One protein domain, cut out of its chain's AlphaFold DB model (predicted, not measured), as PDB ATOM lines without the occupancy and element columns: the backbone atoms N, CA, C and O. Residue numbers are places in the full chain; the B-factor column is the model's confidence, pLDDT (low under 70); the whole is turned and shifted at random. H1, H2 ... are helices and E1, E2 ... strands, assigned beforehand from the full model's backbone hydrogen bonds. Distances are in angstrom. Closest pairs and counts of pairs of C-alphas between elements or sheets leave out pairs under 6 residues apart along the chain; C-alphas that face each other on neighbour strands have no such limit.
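This is residues 129 to 179, 187 to 263 and 298 to 319 of the 364 residues of an uncharacterized protein of Parcubacteria group bacterium GW2011_GWA2_49_16 (UniProt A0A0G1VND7). One strongly twisted, branched sheet of eight strands curls round a helix, H3, with H1 over the opposite face and H2 beside the strands on the same face as H3. The long strands E4 and E7 run side by side through the sheet; E6 and residues 298 to 304 of E7 form a ribbon reaching one end of the longest axis. The printed part has 150 residues, with three named helices and eight named strands in the order H1 E1 E2 H2 E3 E4 H3 E5 E6 E7 E8; the class is mixed, helices and strands. Neighbour strands are antiparallel except E3 and E5, which are parallel. The whole is compact, with a radius of gyration of the C-alphas of 15.6 A, and only just elongated, spanning 47 by 32 by 30 A.

Find C-alpha 298 at (155.849, -5.972, 57.912); from there E7, residues 298 to 312, runs 42.5 A. E4, residues 203 to 216, measures 27.9 A and bends by 107 degrees at residue 206. The other strands are E1, residues 151 to 154; E2, 160 to 166; E3, 193 to 198; E5, 246 to 251; E6, 257 to 263; and E8, 317 to 319, ending at C-alpha 319 (133.777, 26.589, 55.049). H1, residues 129 to 137, starts at C-alpha 129 (135.099, 12.453, 51.371). H2 spans residues 168 to 179, 16.5 A, and H3 residues 226 to 240, 21.2 A.

Look first at E4: E2 and E8 lie on one side of it, E7 on the other side. N 163 and O 213 are 2.8 A apart, N 206 and O 317 2.8 A, N 212 and O 307 2.8 A. E5 and E6 lie on the other side of E7 from E4, with N 250 to O 308 at 2.9 A and N 259 to O 302 at 2.9 A. E3, an edge strand, lies on one side of E5 and E7 on the other side, with N 197 to O 249 of E3 and E5 at 2.9 A. E1 and E2 form a hairpin, with N 153 to O 162 at 2.8 A. The closest C-alphas of H3 and E3 are Ala 194 and Lys 234, 5.6 A. H1 is over E7 at a height over the sheet of 8.4 A, along the strands at 12 degrees on the local plane; only just not over E5, where 2 of its C-alphas fall. The closest C-alphas of H2 and E4 are Tyr 170 and Leu 209, 4.8 A. Every O i to N i+4 pair is within hydrogen-bond range in H1 and H2, and 9 of 11 in H3.

The C-alphas farthest apart, of Arg 179 and Phe 298, are 49.1 A apart. Residues 180 to 186 and 264 to 297 are not printed; the gaps are 16.0 A and 5.5 A. The link from H1 to E1 is long. Mean pLDDT of the printed part is 81.6, with 28 residues under 70, among them 217 to 223, 257 to 263 and 298 to 302.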
ATOM      1  N   GLU A 129     136.272  11.612  51.096       74.69
ATOM      2  CA  GLU A 129     135.099  12.453  51.371       74.69
ATOM      3  C   GLU A 129     135.507  13.902  51.649       74.69
ATOM      4  O   GLU A 129     134.890  14.839  51.145       74.69
ATOM      5  N   PHE A 130     136.598  14.092  52.393       80.56
ATOM      6  CA  PHE A 130     137.125  15.418  52.699       80.56
ATOM      7  C   PHE A 130     137.711  16.114  51.461       80.56
ATOM      8  O   PHE A 130     137.549  17.320  51.281       80.56
ATOM      9  N   THR A 131     138.337  15.349  50.567       81.25
ATOM     10  CA  THR A 131     138.834  15.839  49.274       81.25
ATOM     11  C   THR A 131     137.685  16.225  48.341       81.25
ATOM     12  O   THR A 131     137.725  17.276  47.705       81.25
ATOM     13  N   LEU A 132     136.619  15.423  48.289       82.62
ATOM     14  CA  LEU A 132     135.408  15.742  47.529       82.62
ATOM     15  C   LEU A 132     134.723  16.994  48.079       82.62
ATOM     16  O   LEU A 132     134.354  17.871  47.301       82.62
ATOM     17  N   TYR A 133     134.624  17.116  49.406       86.75
ATOM     18  CA  TYR A 133     134.141  18.330  50.058       86.75
ATOM     19  C   TYR A 133     134.977  19.550  49.657       86.75
ATOM     20  O   TYR A 133     134.415  20.573  49.275       86.75
ATOM     21  N   TYR A 134     136.310  19.437  49.666       88.62
ATOM     22  CA  TYR A 134     137.198  20.498  49.192       88.62
ATOM     23  C   TYR A 134     136.883  20.916  47.750       88.62
ATOM     24  O   TYR A 134     136.784  22.108  47.480       88.62
ATOM     25  N   HIS A 135     136.691  19.970  46.829       86.56
ATOM     26  CA  HIS A 135     136.377  20.297  45.435       86.56
ATOM     27  C   HIS A 135     135.017  20.984  45.255       86.56
ATOM     28  O   HIS A 135     134.874  21.796  44.340       86.56
ATOM     29  N   ASP A 136     134.048  20.687  46.122       87.94
ATOM     30  CA  ASP A 136     132.738  21.339  46.121       87.94
ATOM     31  C   ASP A 136     132.826  22.787  46.634       87.94
ATOM     32  O   ASP A 136     132.342  23.719  45.990       87.94
ATOM     33  N   VAL A 137     133.522  23.009  47.757       90.94
ATOM     34  CA  VAL A 137     133.610  24.343  48.382       90.94
ATOM     35  C   VAL A 137     134.684  25.243  47.770       90.94
ATOM     36  O   VAL A 137     134.551  26.466  47.797       90.94
ATOM     37  N   CYS A 138     135.738  24.667  47.191       89.94
ATOM     38  CA  CYS A 138     136.860  25.361  46.560       89.94
ATOM     39  C   CYS A 138     136.940  25.019  45.059       89.94
ATOM     40  O   CYS A 138     137.891  24.364  44.623       89.94
ATOM     41  N   PRO A 139     135.970  25.456  44.235       84.69
ATOM     42  CA  PRO A 139     135.961  25.121  42.820       84.69
ATOM     43  C   PRO A 139     137.155  25.759  42.104       84.69
ATOM     44  O   PRO A 139     137.280  26.986  42.015       84.69
ATOM     45  N   SER A 140     138.015  24.920  41.529       76.50
ATOM     46  CA  SER A 140     139.111  25.378  40.686       76.50
ATOM     47  C   SER A 140     138.595  25.632  39.268       76.50
ATOM     48  O   SER A 140     138.047  24.763  38.592       76.50
ATOM     49  N   LYS A 141     138.754  26.867  38.781       72.69
ATOM     50  CA  LYS A 141     138.548  27.156  37.358       72.69
ATOM     51  C   LYS A 141     139.808  26.732  36.619       72.69
ATOM     52  O   LYS A 141     140.894  27.211  36.935       72.69
ATOM     53  N   THR A 142     139.686  25.858  35.628       66.31
ATOM     54  CA  THR A 142     140.811  25.532  34.751       66.31
ATOM     55  C   THR A 142     141.191  26.780  33.957       66.31
ATOM     56  O   THR A 142     140.442  27.265  33.109       66.31
ATOM     57  N   VAL A 143     142.359  27.350  34.258       67.62
ATOM     58  CA  VAL A 143     142.904  28.484  33.508       67.62
ATOM     59  C   VAL A 143     143.990  27.963  32.582       67.62
ATOM     60  O   VAL A 143     144.960  27.343  33.009       67.62
ATOM     61  N   ARG A 144     143.825  28.219  31.284       63.41
ATOM     62  CA  ARG A 144     144.776  27.801  30.250       63.41
ATOM     63  C   ARG A 144     146.166  28.386  30.547       63.41
ATOM     64  O   ARG A 144     146.300  29.598  30.687       63.41
ATOM     65  N   GLY A 145     147.193  27.536  30.616       65.50
ATOM     66  CA  GLY A 145     148.587  27.945  30.868       65.50
ATOM     67  C   GLY A 145     149.021  27.954  32.343       65.50
ATOM     68  O   GLY A 145     150.114  28.429  32.660       65.50
ATOM     69  N   LEU A 146     148.185  27.446  33.249       67.81
ATOM     70  CA  LEU A 146     148.547  27.137  34.630       67.81
ATOM     71  C   LEU A 146     148.472  25.619  34.798       67.81
ATOM     72  O   LEU A 146     147.379  25.062  34.781       67.81
ATOM     73  N   ASP A 147     149.634  24.969  34.874       65.25
ATOM     74  CA  ASP A 147     149.716  23.541  35.180       65.25
ATOM     75  C   ASP A 147     149.622  23.397  36.702       65.25
ATOM     76  O   ASP A 147     150.431  23.977  37.427       65.25
ATOM     77  N   LEU A 148     148.568  22.735  37.178       75.12
ATOM     78  CA  LEU A 148     148.410  22.398  38.590       75.12
ATOM     79  C   LEU A 148     148.993  21.003  38.749       75.12
ATOM     80  O   LEU A 148     148.319  20.009  38.487       75.12
ATOM     81  N   THR A 149     150.274  20.950  39.086       77.50
ATOM     82  CA  THR A 149     150.964  19.696  39.360       77.50
ATOM     83  C   THR A 149     151.027  19.477  40.854       77.50
ATOM     84  O   THR A 149     151.338  20.399  41.603       77.50
ATOM     85  N   ASP A 150     150.769  18.244  41.262       82.19
ATOM     86  CA  ASP A 150     151.020  17.827  42.628       82.19
ATOM     87  C   ASP A 150     152.515  17.833  42.915       82.19
ATOM     88  O   ASP A 150     153.337  17.388  42.109       82.19
ATOM     89  N   GLU A 151     152.852  18.323  44.096       82.50
ATOM     90  CA  GLU A 151     154.218  18.445  44.563       82.50
ATOM     91  C   GLU A 151     154.414  17.541  45.779       82.50
ATOM     92  O   GLU A 151     153.606  17.536  46.712       82.50
ATOM     93  N   VAL A 152     155.491  16.753  45.759       84.88
ATOM     94  CA  VAL A 152     155.811  15.791  46.818       84.88
ATOM     95  C   VAL A 152     156.995  16.303  47.627       84.88
ATOM     96  O   VAL A 152     158.075  16.551  47.091       84.88
ATOM     97  N   TYR A 153     156.796  16.416  48.936       84.88
ATOM     98  CA  TYR A 153     157.765  16.931  49.892       84.88
ATOM     99  C   TYR A 153     158.014  15.935  51.021       84.88
ATOM    100  O   TYR A 153     157.122  15.220  51.474       84.88
ATOM    101  N   GLY A 154     159.241  15.931  51.540       84.88
ATOM    102  CA  GLY A 154     159.549  15.265  52.802       84.88
ATOM    103  C   GLY A 154     159.217  16.171  53.984       84.88
ATOM    104  O   GLY A 154     159.661  17.323  54.031       84.88
ATOM    105  N   GLY A 155     158.495  15.650  54.975       82.25
ATOM    106  CA  GLY A 155     158.268  16.376  56.221       82.25
ATOM    107  C   GLY A 155     159.567  16.664  56.970       82.25
ATOM    108  O   GLY A 155     160.587  15.989  56.791       82.25
ATOM    109  N   ALA A 156     159.542  17.673  57.843       82.19
ATOM    110  CA  ALA A 156     160.715  18.091  58.610       82.19
ATOM    111  C   ALA A 156     161.268  16.956  59.491       82.19
ATOM    112  O   ALA A 156     162.480  16.845  59.679       82.19
ATOM    113  N   SER A 157     160.394  16.064  59.965       79.38
ATOM    114  CA  SER A 157     160.776  14.864  60.713       79.38
ATOM    115  C   SER A 157     161.504  13.793  59.888       79.38
ATOM    116  O   SER A 157     162.081  12.877  60.477       79.38
ATOM    117  N   ARG A 158     161.470  13.877  58.546       81.75
ATOM    118  CA  ARG A 158     161.887  12.828  57.590       81.75
ATOM    119  C   ARG A 158     161.141  11.497  57.745       81.75
ATOM    120  O   ARG A 158     161.613  10.471  57.259       81.75
ATOM    121  N   LYS A 159     160.009  11.504  58.451       79.81
ATOM    122  CA  LYS A 159     159.142  10.335  58.681       79.81
ATOM    123  C   LYS A 159     157.781  10.482  58.018       79.81
ATOM    124  O   LYS A 159     156.928   9.614  58.180       79.81
ATOM    125  N   THR A 160     157.556  11.598  57.338       83.31
ATOM    126  CA  THR A 160     156.309  11.883  56.650       83.31
ATOM    127  C   THR A 160     156.585  12.304  55.217       83.31
ATOM    128  O   THR A 160     157.607  12.926  54.914       83.31
ATOM    129  N   GLU A 161     155.659  11.939  54.350       85.88
ATOM    130  CA  GLU A 161     155.537  12.403  52.982       85.88
ATOM    131  C   GLU A 161     154.344  13.357  52.924       85.88
ATOM    132  O   GLU A 161     153.284  13.077  53.490       85.88
ATOM    133  N   ILE A 162     154.535  14.496  52.273       88.06
ATOM    134  CA  ILE A 162     153.536  15.541  52.099       88.06
ATOM    135  C   ILE A 162     153.281  15.668  50.604       88.06
ATOM    136  O   ILE A 162     154.195  15.973  49.846       88.06
ATOM    137  N   VAL A 163     152.039  15.455  50.194       88.81
ATOM    138  CA  VAL A 163     151.566  15.705  48.834       88.81
ATOM    139  C   VAL A 163     150.724  16.970  48.874       88.81
ATOM    140  O   VAL A 163     149.716  17.018  49.582       88.81
ATOM    141  N   PHE A 164     151.149  18.001  48.151       92.25
ATOM    142  CA  PHE A 164     150.440  19.269  48.052       92.25
ATOM    143  C   PHE A 164     149.921  19.474  46.632       92.25
ATOM    144  O   PHE A 164     150.694  19.491  45.677       92.25
ATOM    145  N   SER A 165     148.610  19.666  46.516       90.62
ATOM    146  CA  SER A 165     147.939  20.011  45.265       90.62
ATOM    147  C   SER A 165     147.538  21.490  45.329       90.62
ATOM    148  O   SER A 165     146.577  21.842  46.034       90.62
ATOM    149  N   PRO A 166     148.268  22.389  44.646       92.06
ATOM    150  CA  PRO A 166     148.027  23.819  44.751       92.06
ATOM    151  C   PRO A 166     146.691  24.218  44.113       92.06
ATOM    152  O   PRO A 166     146.297  23.738  43.051       92.06
ATOM    153  N   HIS A 167     145.997  25.169  44.737       93.62
ATOM    154  CA  HIS A 167     144.819  25.805  44.158       93.62
ATOM    155  C   HIS A 167     145.233  26.957  43.238       93.62
ATOM    156  O   HIS A 167     146.238  27.634  43.461       93.62
ATOM    157  N   LEU A 168     144.386  27.274  42.257       91.38
ATOM    158  CA  LEU A 168     144.610  28.373  41.315       91.38
ATOM    159  C   LEU A 168     144.930  29.708  42.012       91.38
ATOM    160  O   LEU A 168     145.800  30.449  41.562       91.38
ATOM    161  N   ASN A 169     144.243  29.997  43.120       92.25
ATOM    162  CA  ASN A 169     144.462  31.211  43.910       92.25
ATOM    163  C   ASN A 169     145.906  31.336  44.412       92.25
ATOM    164  O   ASN A 169     146.429  32.448  44.460       92.25
ATOM    165  N   TYR A 170     146.524  30.214  44.793       93.00
ATOM    166  CA  TYR A 170     147.905  30.182  45.258       93.00
ATOM    167  C   TYR A 170     148.864  30.402  44.091       93.00
ATOM    168  O   TYR A 170     149.641  31.350  44.120       93.00
ATOM    169  N   VAL A 171     148.726  29.626  43.012       91.25
ATOM    170  CA  VAL A 171     149.628  29.720  41.850       91.25
ATOM    171  C   VAL A 171     149.566  31.101  41.182       91.25
ATOM    172  O   VAL A 171     150.575  31.626  40.714       91.25
ATOM    173  N   GLN A 172     148.387  31.730  41.136       89.56
ATOM    174  CA  GLN A 172     148.252  33.103  40.638       89.56
ATOM    175  C   GLN A 172     149.024  34.094  41.508       89.56
ATOM    176  O   GLN A 172     149.811  34.880  40.982       89.56
ATOM    177  N   ARG A 173     148.833  34.020  42.830       90.00
ATOM    178  CA  ARG A 173     149.526  34.887  43.784       90.00
ATOM    179  C   ARG A 173     151.036  34.697  43.722       90.00
ATOM    180  O   ARG A 173     151.781  35.669  43.759       90.00
ATOM    181  N   GLU A 174     151.474  33.454  43.601       87.62
ATOM    182  CA  GLU A 174     152.876  33.096  43.481       87.62
ATOM    183  C   GLU A 174     153.520  33.745  42.248       87.62
ATOM    184  O   GLU A 174     154.531  34.438  42.358       87.62
ATOM    185  N   LYS A 175     152.873  33.626  41.081       86.62
ATOM    186  CA  LYS A 175     153.343  34.247  39.835       86.62
ATOM    187  C   LYS A 175     153.331  35.773  39.878       86.62
ATOM    188  O   LYS A 175     154.171  36.401  39.238       86.62
ATOM    189  N   GLU A 176     152.364  36.382  40.562       86.44
ATOM    190  CA  GLU A 176     152.334  37.836  40.764       86.44
ATOM    191  C   GLU A 176     153.559  38.312  41.546       86.44
ATOM    192  O   GLU A 176     154.181  39.300  41.157       86.44
ATOM    193  N   LEU A 177     153.931  37.577  42.595       83.75
ATOM    194  CA  LEU A 177     155.099  37.879  43.421       83.75
ATOM    195  C   LEU A 177     156.404  37.702  42.646       83.75
ATOM    196  O   LEU A 177     157.268  38.570  42.707       83.75
ATOM    197  N   ASP A 178     156.517  36.636  41.855       81.44
ATOM    198  CA  ASP A 178     157.714  36.391  41.042       81.44
ATOM    199  C   ASP A 178     157.889  37.431  39.923       81.44
ATOM    200  O   ASP A 178     159.008  37.728  39.506       81.44
ATOM    201  N   ARG A 179     156.789  38.025  39.439       79.94
ATOM    202  CA  ARG A 179     156.830  39.132  38.469       79.94
ATOM    203  C   ARG A 179     157.121  40.481  39.106       79.94
ATOM    204  O   ARG A 179     157.659  41.349  38.420       79.94
ATOM    205  N   GLU A 187     162.425  37.982  52.243       56.19
ATOM    206  CA  GLU A 187     161.892  37.695  53.587       56.19
ATOM    207  C   GLU A 187     160.443  38.158  53.783       56.19
ATOM    208  O   GLU A 187     159.687  37.523  54.510       56.19
ATOM    209  N   LYS A 188     160.021  39.221  53.097       58.47
ATOM    210  CA  LYS A 188     158.741  39.916  53.309       58.47
ATOM    211  C   LYS A 188     157.518  39.152  52.793       58.47
ATOM    212  O   LYS A 188     156.387  39.569  53.029       58.47
ATOM    213  N   HIS A 189     157.739  38.068  52.055       73.06
ATOM    214  CA  HIS A 189     156.679  37.241  51.478       73.06
ATOM    215  C   HIS A 189     156.665  35.820  52.031       73.06
ATOM    216  O   HIS A 189     155.927  34.985  51.510       73.06
ATOM    217  N   ARG A 190     157.458  35.525  53.063       82.81
ATOM    218  CA  ARG A 190     157.393  34.229  53.735       82.81
ATOM    219  C   ARG A 190     156.152  34.130  54.608       82.81
ATOM    220  O   ARG A 190     155.619  35.132  55.079       82.81
ATOM    221  N   VAL A 191     155.704  32.898  54.805       88.75
ATOM    222  CA  VAL A 191     154.674  32.590  55.791       88.75
ATOM    223  C   VAL A 191     155.312  32.707  57.171       88.75
ATOM    224  O   VAL A 191     156.320  32.062  57.452       88.75
ATOM    225  N   GLU A 192     154.741  33.554  58.016       90.69
ATOM    226  CA  GLU A 192     155.211  33.799  59.382       90.69
ATOM    227  C   GLU A 192     154.481  32.895  60.375       90.69
ATOM    228  O   GLU A 192     155.059  32.430  61.358       90.69
ATOM    229  N   GLU A 193     153.209  32.607  60.092       92.88
ATOM    230  CA  GLU A 193     152.347  31.838  60.972       92.88
ATOM    231  C   GLU A 193     151.580  30.754  60.212       92.88
ATOM    232  O   GLU A 193     150.970  30.989  59.167       92.88
ATOM    233  N   ALA A 194     151.577  29.553  60.788       94.31
ATOM    234  CA  ALA A 194     150.739  28.447  60.361       94.31
ATOM    235  C   ALA A 194     149.943  27.926  61.561       94.31
ATOM    236  O   ALA A 194     150.515  27.575  62.599       94.31
ATOM    237  N   GLU A 195     148.627  27.841  61.414       93.81
ATOM    238  CA  GLU A 195     147.713  27.299  62.419       93.81
ATOM    239  C   GLU A 195     147.003  26.055  61.880       93.81
ATOM    240  O   GLU A 195     146.791  25.924  60.680       93.81
ATOM    241  N   THR A 196     146.632  25.130  62.767       91.81
ATOM    242  CA  THR A 196     145.813  23.967  62.413       91.81
ATOM    243  C   THR A 196     144.499  24.024  63.173       91.81
ATOM    244  O   THR A 196     144.502  24.056  64.405       91.81
ATOM    245  N   LEU A 197     143.386  24.000  62.445       90.19
ATOM    246  CA  LEU A 197     142.037  24.000  62.996       90.19
ATOM    247  C   LEU A 197     141.329  22.688  62.655       90.19
ATOM    248  O   LEU A 197     141.419  22.193  61.531       90.19
ATOM    249  N   PHE A 198     140.598  22.159  63.637       87.19
ATOM    250  CA  PHE A 198     139.833  20.922  63.508       87.19
ATOM    251  C   PHE A 198     138.339  21.144  63.763       87.19
ATOM    252  O   PHE A 198     137.972  21.853  64.709       87.19
ATOM    253  N   ASP A 199     137.508  20.493  62.944       83.69
ATOM    254  CA  ASP A 199     136.048  20.362  63.082       83.69
ATOM    255  C   ASP A 199     135.339  21.661  63.492       83.69
ATOM    256  O   ASP A 199     135.322  22.633  62.746       83.69
ATOM    257  N   ALA A 200     134.785  21.713  64.711       71.75
ATOM    258  CA  ALA A 200     133.955  22.800  65.220       71.75
ATOM    259  C   ALA A 200     134.659  24.163  65.310       71.75
ATOM    260  O   ALA A 200     133.996  25.182  65.497       71.75
ATOM    261  N   ARG A 201     135.992  24.198  65.192       77.62
ATOM    262  CA  ARG A 201     136.752  25.453  65.101       77.62
ATOM    263  C   ARG A 201     136.828  25.995  63.677       77.62
ATOM    264  O   ARG A 201     137.218  27.140  63.490       77.62
ATOM    265  N   VAL A 202     136.465  25.191  62.683       81.31
ATOM    266  CA  VAL A 202     136.459  25.576  61.277       81.31
ATOM    267  C   VAL A 202     135.060  26.032  60.903       81.31
ATOM    268  O   VAL A 202     134.214  25.243  60.486       81.31
ATOM    269  N   LYS A 203     134.827  27.332  61.080       90.31
ATOM    270  CA  LYS A 203     133.625  28.011  60.606       90.31
ATOM    271  C   LYS A 203     133.957  29.445  60.227       90.31
ATOM    272  O   LYS A 203     134.263  30.255  61.098       90.31
ATOM    273  N   GLY A 204     133.892  29.767  58.939       93.00
ATOM    274  CA  GLY A 204     134.227  31.110  58.472       93.00
ATOM    275  C   GLY A 204     134.410  31.215  56.966       93.00
ATOM    276  O   GLY A 204     134.156  30.266  56.228       93.00
ATOM    277  N   HIS A 205     134.849  32.394  56.524       95.06
ATOM    278  CA  HIS A 205     135.174  32.659  55.126       95.06
ATOM    279  C   HIS A 205     136.677  32.523  54.883       95.06
ATOM    280  O   HIS A 205     137.499  33.112  55.590       95.06
ATOM    281  N   PHE A 206     137.021  31.739  53.865       95.62
ATOM    282  CA  PHE A 206     138.389  31.358  53.564       95.62
ATOM    283  C   PHE A 206     138.683  31.463  52.074       95.62
ATOM    284  O   PHE A 206     137.869  31.112  51.220       95.62
ATOM    285  N   LYS A 207     139.896  31.888  51.738       95.75
ATOM    286  CA  LYS A 207     140.434  31.771  50.388       95.75
ATOM    287  C   LYS A 207     141.280  30.507  50.300       95.75
ATOM    288  O   LYS A 207     142.339  30.415  50.918       95.75
ATOM    289  N   CYS A 208     140.813  29.538  49.515       95.62
ATOM    290  CA  CYS A 208     141.494  28.258  49.350       95.62
ATOM    291  C   CYS A 208     142.805  28.430  48.578       95.62
ATOM    292  O   CYS A 208     142.812  29.042  47.504       95.62
ATOM    293  N   LEU A 209     143.884  27.869  49.117       95.38
ATOM    294  CA  LEU A 209     145.232  27.875  48.548       95.38
ATOM    295  C   LEU A 209     145.668  26.506  48.026       95.38
ATOM    296  O   LEU A 209     146.538  26.446  47.167       95.38
ATOM    297  N   GLY A 210     145.049  25.422  48.484       94.00
ATOM    298  CA  GLY A 210     145.323  24.072  47.999       94.00
ATOM    299  C   GLY A 210     144.748  23.016  48.923       94.00
ATOM    300  O   GLY A 210     144.091  23.340  49.916       94.00
ATOM    301  N   ILE A 211     145.024  21.762  48.600       92.44
ATOM    302  CA  ILE A 211     144.789  20.621  49.479       92.44
ATOM    303  C   ILE A 211     146.123  19.926  49.741       92.44
ATOM    304  O   ILE A 211     146.976  19.833  48.862       92.44
ATOM    305  N   MET A 212     146.333  19.500  50.980       92.31
ATOM    306  CA  MET A 212     147.567  18.877  51.434       92.31
ATOM    307  C   MET A 212     147.243  17.550  52.103       92.31
ATOM    308  O   MET A 212     146.519  17.514  53.095       92.31
ATOM    309  N   THR A 213     147.823  16.470  51.601       89.12
ATOM    310  CA  THR A 213     147.755  15.149  52.226       89.12
ATOM    311  C   THR A 213     149.105  14.835  52.839       89.12
ATOM    312  O   THR A 213     150.118  14.868  52.148       89.12
ATOM    313  N   ILE A 214     149.141  14.510  54.128       86.25
ATOM    314  CA  ILE A 214     150.367  14.080  54.804       86.25
ATOM    315  C   ILE A 214     150.221  12.642  55.290       86.25
ATOM    316  O   ILE A 214     149.197  12.264  55.862       86.25
ATOM    317  N   LYS A 215     151.254  11.833  55.065       83.31
ATOM    318  CA  LYS A 215     151.297  10.412  55.422       83.31
ATOM    319  C   LYS A 215     152.596  10.110  56.142       83.31
ATOM    320  O   LYS A 215     153.657  10.533  55.707       83.31
ATOM    321  N   ALA A 216     152.527   9.374  57.241       78.94
ATOM    322  CA  ALA A 216     153.699   8.823  57.896       78.94
ATOM    323  C   ALA A 216     154.143   7.556  57.162       78.94
ATOM    324  O   ALA A 216     153.380   6.591  57.088       78.94
ATOM    325  N   ASP A 217     155.371   7.562  56.649       65.69
ATOM    326  CA  ASP A 217     155.971   6.396  56.011       65.69
ATOM    327  C   ASP A 217     156.727   5.577  57.069       65.69
ATOM    328  O   ASP A 217     157.629   6.069  57.760       65.69
ATOM    329  N   GLN A 218     156.303   4.327  57.260       57.00
ATOM    330  CA  GLN A 218     156.837   3.442  58.294       57.00
ATOM    331  C   GLN A 218     158.050   2.635  57.862       57.00
ATOM    332  O   GLN A 218     158.620   1.945  58.712       57.00
ATOM    333  N   SER A 219     158.517   2.784  56.620       54.94
ATOM    334  CA  SER A 219     159.659   2.025  56.106       54.94
ATOM    335  C   SER A 219     160.946   2.160  56.947       54.94
ATOM    336  O   SER A 219     161.867   1.360  56.782       54.94
ATOM    337  N   LYS A 220     161.045   3.129  57.883       46.75
ATOM    338  CA  LYS A 220     162.276   3.367  58.666       46.75
ATOM    339  C   LYS A 220     162.177   3.523  60.187       46.75
ATOM    340  O   LYS A 220     163.232   3.470  60.817       46.75
ATOM    341  N   ALA A 221     161.020   3.721  60.833       39.44
ATOM    342  CA  ALA A 221     161.043   4.001  62.282       39.44
ATOM    343  C   ALA A 221     159.695   3.920  63.020       39.44
ATOM    344  O   ALA A 221     159.107   4.960  63.304       39.44
ATOM    345  N   GLY A 222     159.300   2.731  63.484       57.31
ATOM    346  CA  GLY A 222     158.402   2.569  64.637       57.31
ATOM    347  C   GLY A 222     157.090   3.377  64.615       57.31
ATOM    348  O   GLY A 222     156.630   3.880  63.597       57.31
ATOM    349  N   LYS A 223     156.432   3.473  65.773       61.53
ATOM    350  CA  LYS A 223     155.159   4.196  65.915       61.53
ATOM    351  C   LYS A 223     155.390   5.702  65.699       61.53
ATOM    352  O   LYS A 223     155.988   6.345  66.559       61.53
ATOM    353  N   VAL A 224     154.909   6.268  64.590       70.12
ATOM    354  CA  VAL A 224     154.892   7.725  64.364       70.12
ATOM    355  C   VAL A 224     153.664   8.321  65.064       70.12
ATOM    356  O   VAL A 224     152.546   7.888  64.781       70.12
ATOM    357  N   PRO A 225     153.823   9.271  66.005       77.75
ATOM    358  CA  PRO A 225     152.685   9.885  66.679       77.75
ATOM    359  C   PRO A 225     151.998  10.922  65.777       77.75
ATOM    360  O   PRO A 225     152.648  11.606  64.987       77.75
ATOM    361  N   LEU A 226     150.685  11.108  65.959       81.19
ATOM    362  CA  LEU A 226     149.892  12.112  65.230       81.19
ATOM    363  C   LEU A 226     150.428  13.539  65.408       81.19
ATOM    364  O   LEU A 226     150.355  14.346  64.488       81.19
ATOM    365  N   SER A 227     151.032  13.840  66.556       84.25
ATOM    366  CA  SER A 227     151.687  15.128  66.794       84.25
ATOM    367  C   SER A 227     152.829  15.406  65.814       84.25
ATOM    368  O   SER A 227     153.007  16.554  65.424       84.25
ATOM    369  N   THR A 228     153.573  14.384  65.375       85.06
ATOM    370  CA  THR A 228     154.609  14.541  64.343       85.06
ATOM    371  C   THR A 228     153.985  14.887  63.000       85.06
ATOM    372  O   THR A 228     154.450  15.811  62.344       85.06
ATOM    373  N   VAL A 229     152.891  14.216  62.632       85.75
ATOM    374  CA  VAL A 229     152.158  14.487  61.388       85.75
ATOM    375  C   VAL A 229     151.611  15.920  61.372       85.75
ATOM    376  O   VAL A 229     151.832  16.656  60.416       85.75
ATOM    377  N   ILE A 230     150.971  16.360  62.460       89.06
ATOM    378  CA  ILE A 230     150.462  17.735  62.587       89.06
ATOM    379  C   ILE A 230     151.616  18.749  62.588       89.06
ATOM    380  O   ILE A 230     151.521  19.796  61.951       89.06
ATOM    381  N   SER A 231     152.722  18.457  63.278       91.06
ATOM    382  CA  SER A 231     153.886  19.350  63.313       91.06
ATOM    383  C   SER A 231     154.528  19.516  61.935       91.06
ATOM    384  O   SER A 231     154.883  20.633  61.570       91.06
ATOM    385  N   ASP A 232     154.671  18.433  61.170       91.69
ATOM    386  CA  ASP A 232     155.212  18.482  59.811       91.69
ATOM    387  C   ASP A 232     154.261  19.224  58.864       91.69
ATOM    388  O   ASP A 232     154.712  20.052  58.076       91.69
ATOM    389  N   ALA A 233     152.948  19.012  59.009       92.38
ATOM    390  CA  ALA A 233     151.935  19.761  58.270       92.38
ATOM    391  C   ALA A 233     152.037  21.272  58.529       92.38
ATOM    392  O   ALA A 233     151.989  22.053  57.588       92.38
ATOM    393  N   LYS A 234     152.241  21.706  59.781       94.81
ATOM    394  CA  LYS A 234     152.456  23.128  60.115       94.81
ATOM    395  C   LYS A 234     153.786  23.676  59.601       94.81
ATOM    396  O   LYS A 234     153.870  24.856  59.275       94.81
ATOM    397  N   ALA A 235     154.826  22.848  59.565       93.94
ATOM    398  CA  ALA A 235     156.143  23.260  59.094       93.94
ATOM    399  C   ALA A 235     156.185  23.456  57.573       93.94
ATOM    400  O   ALA A 235     156.997  24.246  57.094       93.94
ATOM    401  N   PHE A 236     155.326  22.760  56.823       94.44
ATOM    402  CA  PHE A 236     155.287  22.842  55.366       94.44
ATOM    403  C   PHE A 236     155.010  24.266  54.845       94.44
ATOM    404  O   PHE A 236     155.877  24.791  54.145       94.44
ATOM    405  N   PRO A 237     153.918  24.960  55.235       94.19
ATOM    406  CA  PRO A 237     153.663  26.318  54.765       94.19
ATOM    407  C   PRO A 237     154.784  27.301  55.111       94.19
ATOM    408  O   PRO A 237     155.137  28.142  54.298       94.19
ATOM    409  N   LEU A 238     155.388  27.159  56.294       92.62
ATOM    410  CA  LEU A 238     156.479  28.027  56.754       92.62
ATOM    411  C   LEU A 238     157.754  27.899  55.909       92.62
ATOM    412  O   LEU A 238     158.571  28.818  55.876       92.62
ATOM    413  N   ARG A 239     157.959  26.746  55.266       90.81
ATOM    414  CA  ARG A 239     159.170  26.443  54.500       90.81
ATOM    415  C   ARG A 239     158.983  26.612  53.003       90.81
ATOM    416  O   ARG A 239     159.855  27.182  52.354       90.81
ATOM    417  N   GLU A 240     157.883  26.082  52.486       92.12
ATOM    418  CA  GLU A 240     157.701  25.868  51.051       92.12
ATOM    419  C   GLU A 240     156.722  26.879  50.434       92.12
ATOM    420  O   GLU A 240     156.788  27.148  49.238       92.12
ATOM    421  N   MET A 241     155.839  27.496  51.232       91.88
ATOM    422  CA  MET A 241     154.852  28.448  50.716       91.88
ATOM    423  C   MET A 241     155.302  29.907  50.857       91.88
ATOM    424  O   MET A 241     156.041  30.287  51.768       91.88
ATOM    425  N   LYS A 242     154.807  30.756  49.950       90.50
ATOM    426  CA  LYS A 242     155.041  32.208  49.958       90.50
ATOM    427  C   LYS A 242     153.782  32.998  49.602       90.50
ATOM    428  O   LYS A 242     152.803  32.470  49.082       90.50
ATOM    429  N   GLY A 243     153.813  34.296  49.882       88.06
ATOM    430  CA  GLY A 243     152.800  35.265  49.470       88.06
ATOM    431  C   GLY A 243     151.668  35.523  50.452       88.06
ATOM    432  O   GLY A 243     150.851  36.413  50.189       88.06
ATOM    433  N   TYR A 244     151.652  34.797  51.569       90.75
ATOM    434  CA  TYR A 244     150.646  34.884  52.619       90.75
ATOM    435  C   TYR A 244     151.331  34.872  53.990       90.75
ATOM    436  O   TYR A 244     152.052  33.922  54.268       90.75
ATOM    437  N   PRO A 245     151.126  35.881  54.853       89.50
ATOM    438  CA  PRO A 245     151.799  35.937  56.154       89.50
ATOM    439  C   PRO A 245     151.250  34.906  57.149       89.50
ATOM    440  O   PRO A 245     152.004  34.370  57.956       89.50
ATOM    441  N   ARG A 246     149.952  34.592  57.069       94.50
ATOM    442  CA  ARG A 246     149.271  33.629  57.942       94.50
ATOM    443  C   ARG A 246     148.504  32.618  57.103       94.50
ATOM    444  O   ARG A 246     147.705  33.018  56.260       94.50
ATOM    445  N   ILE A 247     148.741  31.333  57.351       96.12
ATOM    446  CA  ILE A 247     148.054  30.206  56.709       96.12
ATOM    447  C   ILE A 247     147.333  29.375  57.767       96.12
ATOM    448  O   ILE A 247     147.852  29.113  58.850       96.12
ATOM    449  N   VAL A 248     146.128  28.937  57.428       96.62
ATOM    450  CA  VAL A 248     145.297  28.083  58.267       96.62
ATOM    451  C   VAL A 248     145.108  26.741  57.563       96.62
ATOM    452  O   VAL A 248     144.693  26.673  56.406       96.62
ATOM    453  N   LEU A 249     145.439  25.668  58.271       96.00
ATOM    454  CA  LEU A 249     145.267  24.285  57.848       96.00
ATOM    455  C   LEU A 249     143.973  23.755  58.459       96.00
ATOM    456  O   LEU A 249     143.893  23.560  59.672       96.00
ATOM    457  N   LEU A 250     142.960  23.542  57.629       94.06
ATOM    458  CA  LEU A 250     141.641  23.087  58.057       94.06
ATOM    459  C   LEU A 250     141.538  21.583  57.831       94.06
ATOM    460  O   LEU A 250     141.769  21.111  56.721       94.06
ATOM    461  N   SER A 251     141.183  20.821  58.854       89.44
ATOM    462  CA  SER A 251     140.987  19.375  58.736       89.44
ATOM    463  C   SER A 251     139.782  18.934  59.551       89.44
ATOM    464  O   SER A 251     139.412  19.581  60.532       89.44
ATOM    465  N   SER A 252     139.149  17.836  59.147       84.38
ATOM    466  CA  SER A 252     138.164  17.166  59.989       84.38
ATOM    467  C   SER A 252     138.801  15.984  60.710       84.38
ATOM    468  O   SER A 252     139.648  15.293  60.143       84.38
ATOM    469  N   THR A 253     138.382  15.701  61.943       79.25
ATOM    470  CA  THR A 253     138.842  14.499  62.656       79.25
ATOM    471  C   THR A 253     138.460  13.208  61.944       79.25
ATOM    472  O   THR A 253     139.151  12.208  62.125       79.25
ATOM    473  N   THR A 254     137.429  13.221  61.093       70.31
ATOM    474  CA  THR A 254     137.069  12.077  60.240       70.31
ATOM    475  C   THR A 254     138.081  11.826  59.123       70.31
ATOM    476  O   THR A 254     138.206  10.697  58.668       70.31
ATOM    477  N   SER A 255     138.851  12.846  58.728       69.12
ATOM    478  CA  SER A 255     139.910  12.731  57.715       69.12
ATOM    479  C   SER A 255     141.238  12.199  58.272       69.12
ATOM    480  O   SER A 255     142.191  12.008  57.514       69.12
ATOM    481  N   ILE A 256     141.321  11.973  59.592       74.19
ATOM    482  CA  ILE A 256     142.489  11.385  60.250       74.19
ATOM    483  C   ILE A 256     142.346   9.870  60.217       74.19
ATOM    484  O   ILE A 256     141.435   9.303  60.819       74.19
ATOM    485  N   VAL A 257     143.308   9.209  59.583       67.19
ATOM    486  CA  VAL A 257     143.261   7.767  59.354       67.19
ATOM    487  C   VAL A 257     144.472   7.117  59.983       67.19
ATOM    488  O   VAL A 257     145.610   7.471  59.679       67.19
ATOM    489  N   ALA A 258     144.222   6.136  60.843       56.50
ATOM    490  CA  ALA A 258     145.242   5.250  61.373       56.50
ATOM    491  C   ALA A 258     144.926   3.833  60.903       56.50
ATOM    492  O   ALA A 258     144.005   3.193  61.400       56.50
ATOM    493  N   THR A 259     145.696   3.334  59.945       56.56
ATOM    494  CA  THR A 259     145.545   1.958  59.461       56.56
ATOM    495  C   THR A 259     146.706   1.120  59.892       56.56
ATOM    496  O   THR A 259     147.805   1.633  60.058       56.56
ATOM    497  N   LYS A 260     146.455  -0.169  60.096       45.09
ATOM    498  CA  LYS A 260     147.476  -1.185  60.325       45.09
ATOM    499  C   LYS A 260     147.336  -2.214  59.220       45.09
ATOM    500  O   LYS A 260     146.482  -3.086  59.313       45.09
ATOM    501  N   GLY A 261     148.140  -2.064  58.179       47.09
ATOM    502  CA  GLY A 261     148.256  -3.028  57.099       47.09
ATOM    503  C   GLY A 261     149.443  -3.957  57.310       47.09
ATOM    504  O   GLY A 261     150.323  -3.709  58.133       47.09
ATOM    505  N   VAL A 262     149.464  -5.037  56.545       45.81
ATOM    506  CA  VAL A 262     150.682  -5.790  56.266       45.81
ATOM    507  C   VAL A 262     151.132  -5.360  54.879       45.81
ATOM    508  O   VAL A 262     150.385  -5.580  53.928       45.81
ATOM    509  N   ASP A 263     152.313  -4.759  54.756       43.22
ATOM    510  CA  ASP A 263     152.900  -4.544  53.434       43.22
ATOM    511  C   ASP A 263     153.734  -5.772  53.059       43.22
ATOM    512  O   ASP A 263     154.646  -6.180  53.787       43.22
ATOM    513  N   PHE A 298     155.672  -6.990  56.871       37.03
ATOM    514  CA  PHE A 298     155.849  -5.972  57.912       37.03
ATOM    515  C   PHE A 298     154.496  -5.360  58.285       37.03
ATOM    516  O   PHE A 298     153.736  -4.992  57.389       37.03
ATOM    517  N   PRO A 299     154.168  -5.233  59.585       40.19
ATOM    518  CA  PRO A 299     153.005  -4.467  60.004       40.19
ATOM    519  C   PRO A 299     153.273  -2.980  59.743       40.19
ATOM    520  O   PRO A 299     153.942  -2.319  60.536       40.19
ATOM    521  N   GLU A 300     152.754  -2.449  58.644       50.28
ATOM    522  CA  GLU A 300     152.786  -1.023  58.346       50.28
ATOM    523  C   GLU A 300     151.576  -0.344  58.974       50.28
ATOM    524  O   GLU A 300     150.432  -0.527  58.563       50.28
ATOM    525  N   THR A 301     151.816   0.474  59.995       47.53
ATOM    526  CA  THR A 301     150.796   1.397  60.487       47.53
ATOM    527  C   THR A 301     150.862   2.706  59.696       47.53
ATOM    528  O   THR A 301     151.695   3.558  60.004       47.53
ATOM    529  N   LYS A 302     150.005   2.903  58.691       63.28
ATOM    530  CA  LYS A 302     149.941   4.172  57.950       63.28
ATOM    531  C   LYS A 302     149.047   5.143  58.712       63.28
ATOM    532  O   LYS A 302     147.845   4.922  58.853       63.28
ATOM    533  N   LEU A 303     149.659   6.200  59.242       74.56
ATOM    534  CA  LEU A 303     148.961   7.333  59.843       74.56
ATOM    535  C   LEU A 303     148.977   8.482  58.842       74.56
ATOM    536  O   LEU A 303     150.053   8.902  58.424       74.56
ATOM    537  N   GLY A 304     147.815   8.997  58.468       77.81
ATOM    538  CA  GLY A 304     147.723  10.121  57.548       77.81
ATOM    539  C   GLY A 304     146.541  11.021  57.853       77.81
ATOM    540  O   GLY A 304     145.643  10.661  58.613       77.81
ATOM    541  N   THR A 305     146.579  12.221  57.291       83.25
ATOM    542  CA  THR A 305     145.495  13.196  57.400       83.25
ATOM    543  C   THR A 305     145.528  14.131  56.202       83.25
ATOM    544  O   THR A 305     146.586  14.370  55.612       83.25
ATOM    545  N   THR A 306     144.366  14.684  55.875       87.44
ATOM    546  CA  THR A 306     144.209  15.655  54.790       87.44
ATOM    547  C   THR A 306     143.842  17.020  55.369       87.44
ATOM    548  O   THR A 306     143.056  17.115  56.314       87.44
ATOM    549  N   PHE A 307     144.433  18.076  54.819       92.94
ATOM    550  CA  PHE A 307     144.204  19.466  55.189       92.94
ATOM    551  C   PHE A 307     143.785  20.276  53.964       92.94
ATOM    552  O   PHE A 307     144.432  20.220  52.920       92.94
ATOM    553  N   ILE A 308     142.762  21.108  54.118       94.56
ATOM    554  CA  ILE A 308     142.539  22.247  53.232       94.56
ATOM    555  C   ILE A 308     143.513  23.338  53.668       94.56
ATOM    556  O   ILE A 308     143.504  23.767  54.822       94.56
ATOM    557  N   VAL A 309     144.354  23.786  52.745       96.69
ATOM    558  CA  VAL A 309     145.275  24.899  52.972       96.69
ATOM    559  C   VAL A 309     144.561  26.177  52.561       96.69
ATOM    560  O   VAL A 309     144.151  26.317  51.406       96.69
ATOM    561  N   ALA A 310     144.384  27.112  53.490       96.94
ATOM    562  CA  ALA A 310     143.618  28.324  53.244       96.94
ATOM    563  C   ALA A 310     144.147  29.533  54.022       96.94
ATOM    564  O   ALA A 310     144.995  29.417  54.904       96.94
ATOM    565  N   VAL A 311     143.616  30.706  53.694       96.62
ATOM    566  CA  VAL A 311     143.773  31.932  54.487       96.62
ATOM    567  C   VAL A 311     142.402  32.495  54.811       96.62
ATOM    568  O   VAL A 311     141.476  32.351  54.014       96.62
ATOM    569  N   GLU A 312     142.260  33.124  55.971       95.19
ATOM    570  CA  GLU A 312     141.039  33.856  56.307       95.19
ATOM    571  C   GLU A 312     140.856  35.017  55.319       95.19
ATOM    572  O   GLU A 312     141.761  35.828  55.115       95.19
ATOM    573  N   ASP A 313     139.690  35.077  54.681       93.62
ATOM    574  CA  ASP A 313     139.341  36.127  53.723       93.62
ATOM    575  C   ASP A 313     137.835  36.389  53.829       93.62
ATOM    576  O   ASP A 313     137.062  35.483  53.526       93.62
ATOM    577  N   PRO A 314     137.382  37.596  54.220       92.19
ATOM    578  CA  PRO A 314     135.958  37.930  54.296       92.19
ATOM    579  C   PRO A 314     135.197  37.749  52.976       92.19
ATOM    580  O   PRO A 314     133.987  37.549  52.996       92.19
ATOM    581  N   ASN A 315     135.894  37.815  51.837       93.12
ATOM    582  CA  ASN A 315     135.319  37.590  50.508       93.12
ATOM    583  C   ASN A 315     135.540  36.152  50.007       93.12
ATOM    584  O   ASN A 315     135.273  35.845  48.845       93.12
ATOM    585  N   GLY A 316     136.078  35.289  50.868       91.69
ATOM    586  CA  GLY A 316     136.345  33.891  50.591       91.69
ATOM    587  C   GLY A 316     135.090  33.020  50.599       91.69
ATOM    588  O   GLY A 316     133.975  33.451  50.910       91.69
ATOM    589  N   VAL A 317     135.294  31.748  50.277       93.25
ATOM    590  CA  VAL A 317     134.251  30.725  50.347       93.25
ATOM    591  C   VAL A 317     133.949  30.395  51.801       93.25
ATOM    592  O   VAL A 317     134.841  30.394  52.650       93.25
ATOM    593  N   PHE A 318     132.681  30.141  52.099       94.06
ATOM    594  CA  PHE A 318     132.282  29.745  53.440       94.06
ATOM    595  C   PHE A 318     132.595  28.261  53.654       94.06
ATOM    596  O   PHE A 318     132.085  27.416  52.921       94.06
ATOM    597  N   ILE A 319     133.425  27.956  54.651       92.00
ATOM    598  CA  ILE A 319     133.777  26.589  55.049       92.00
ATOM    599  C   ILE A 319     133.250  26.360  56.464       92.00
ATOM    600  O   ILE A 319     133.515  27.155  57.370       92.00
TER     601      ILE A 319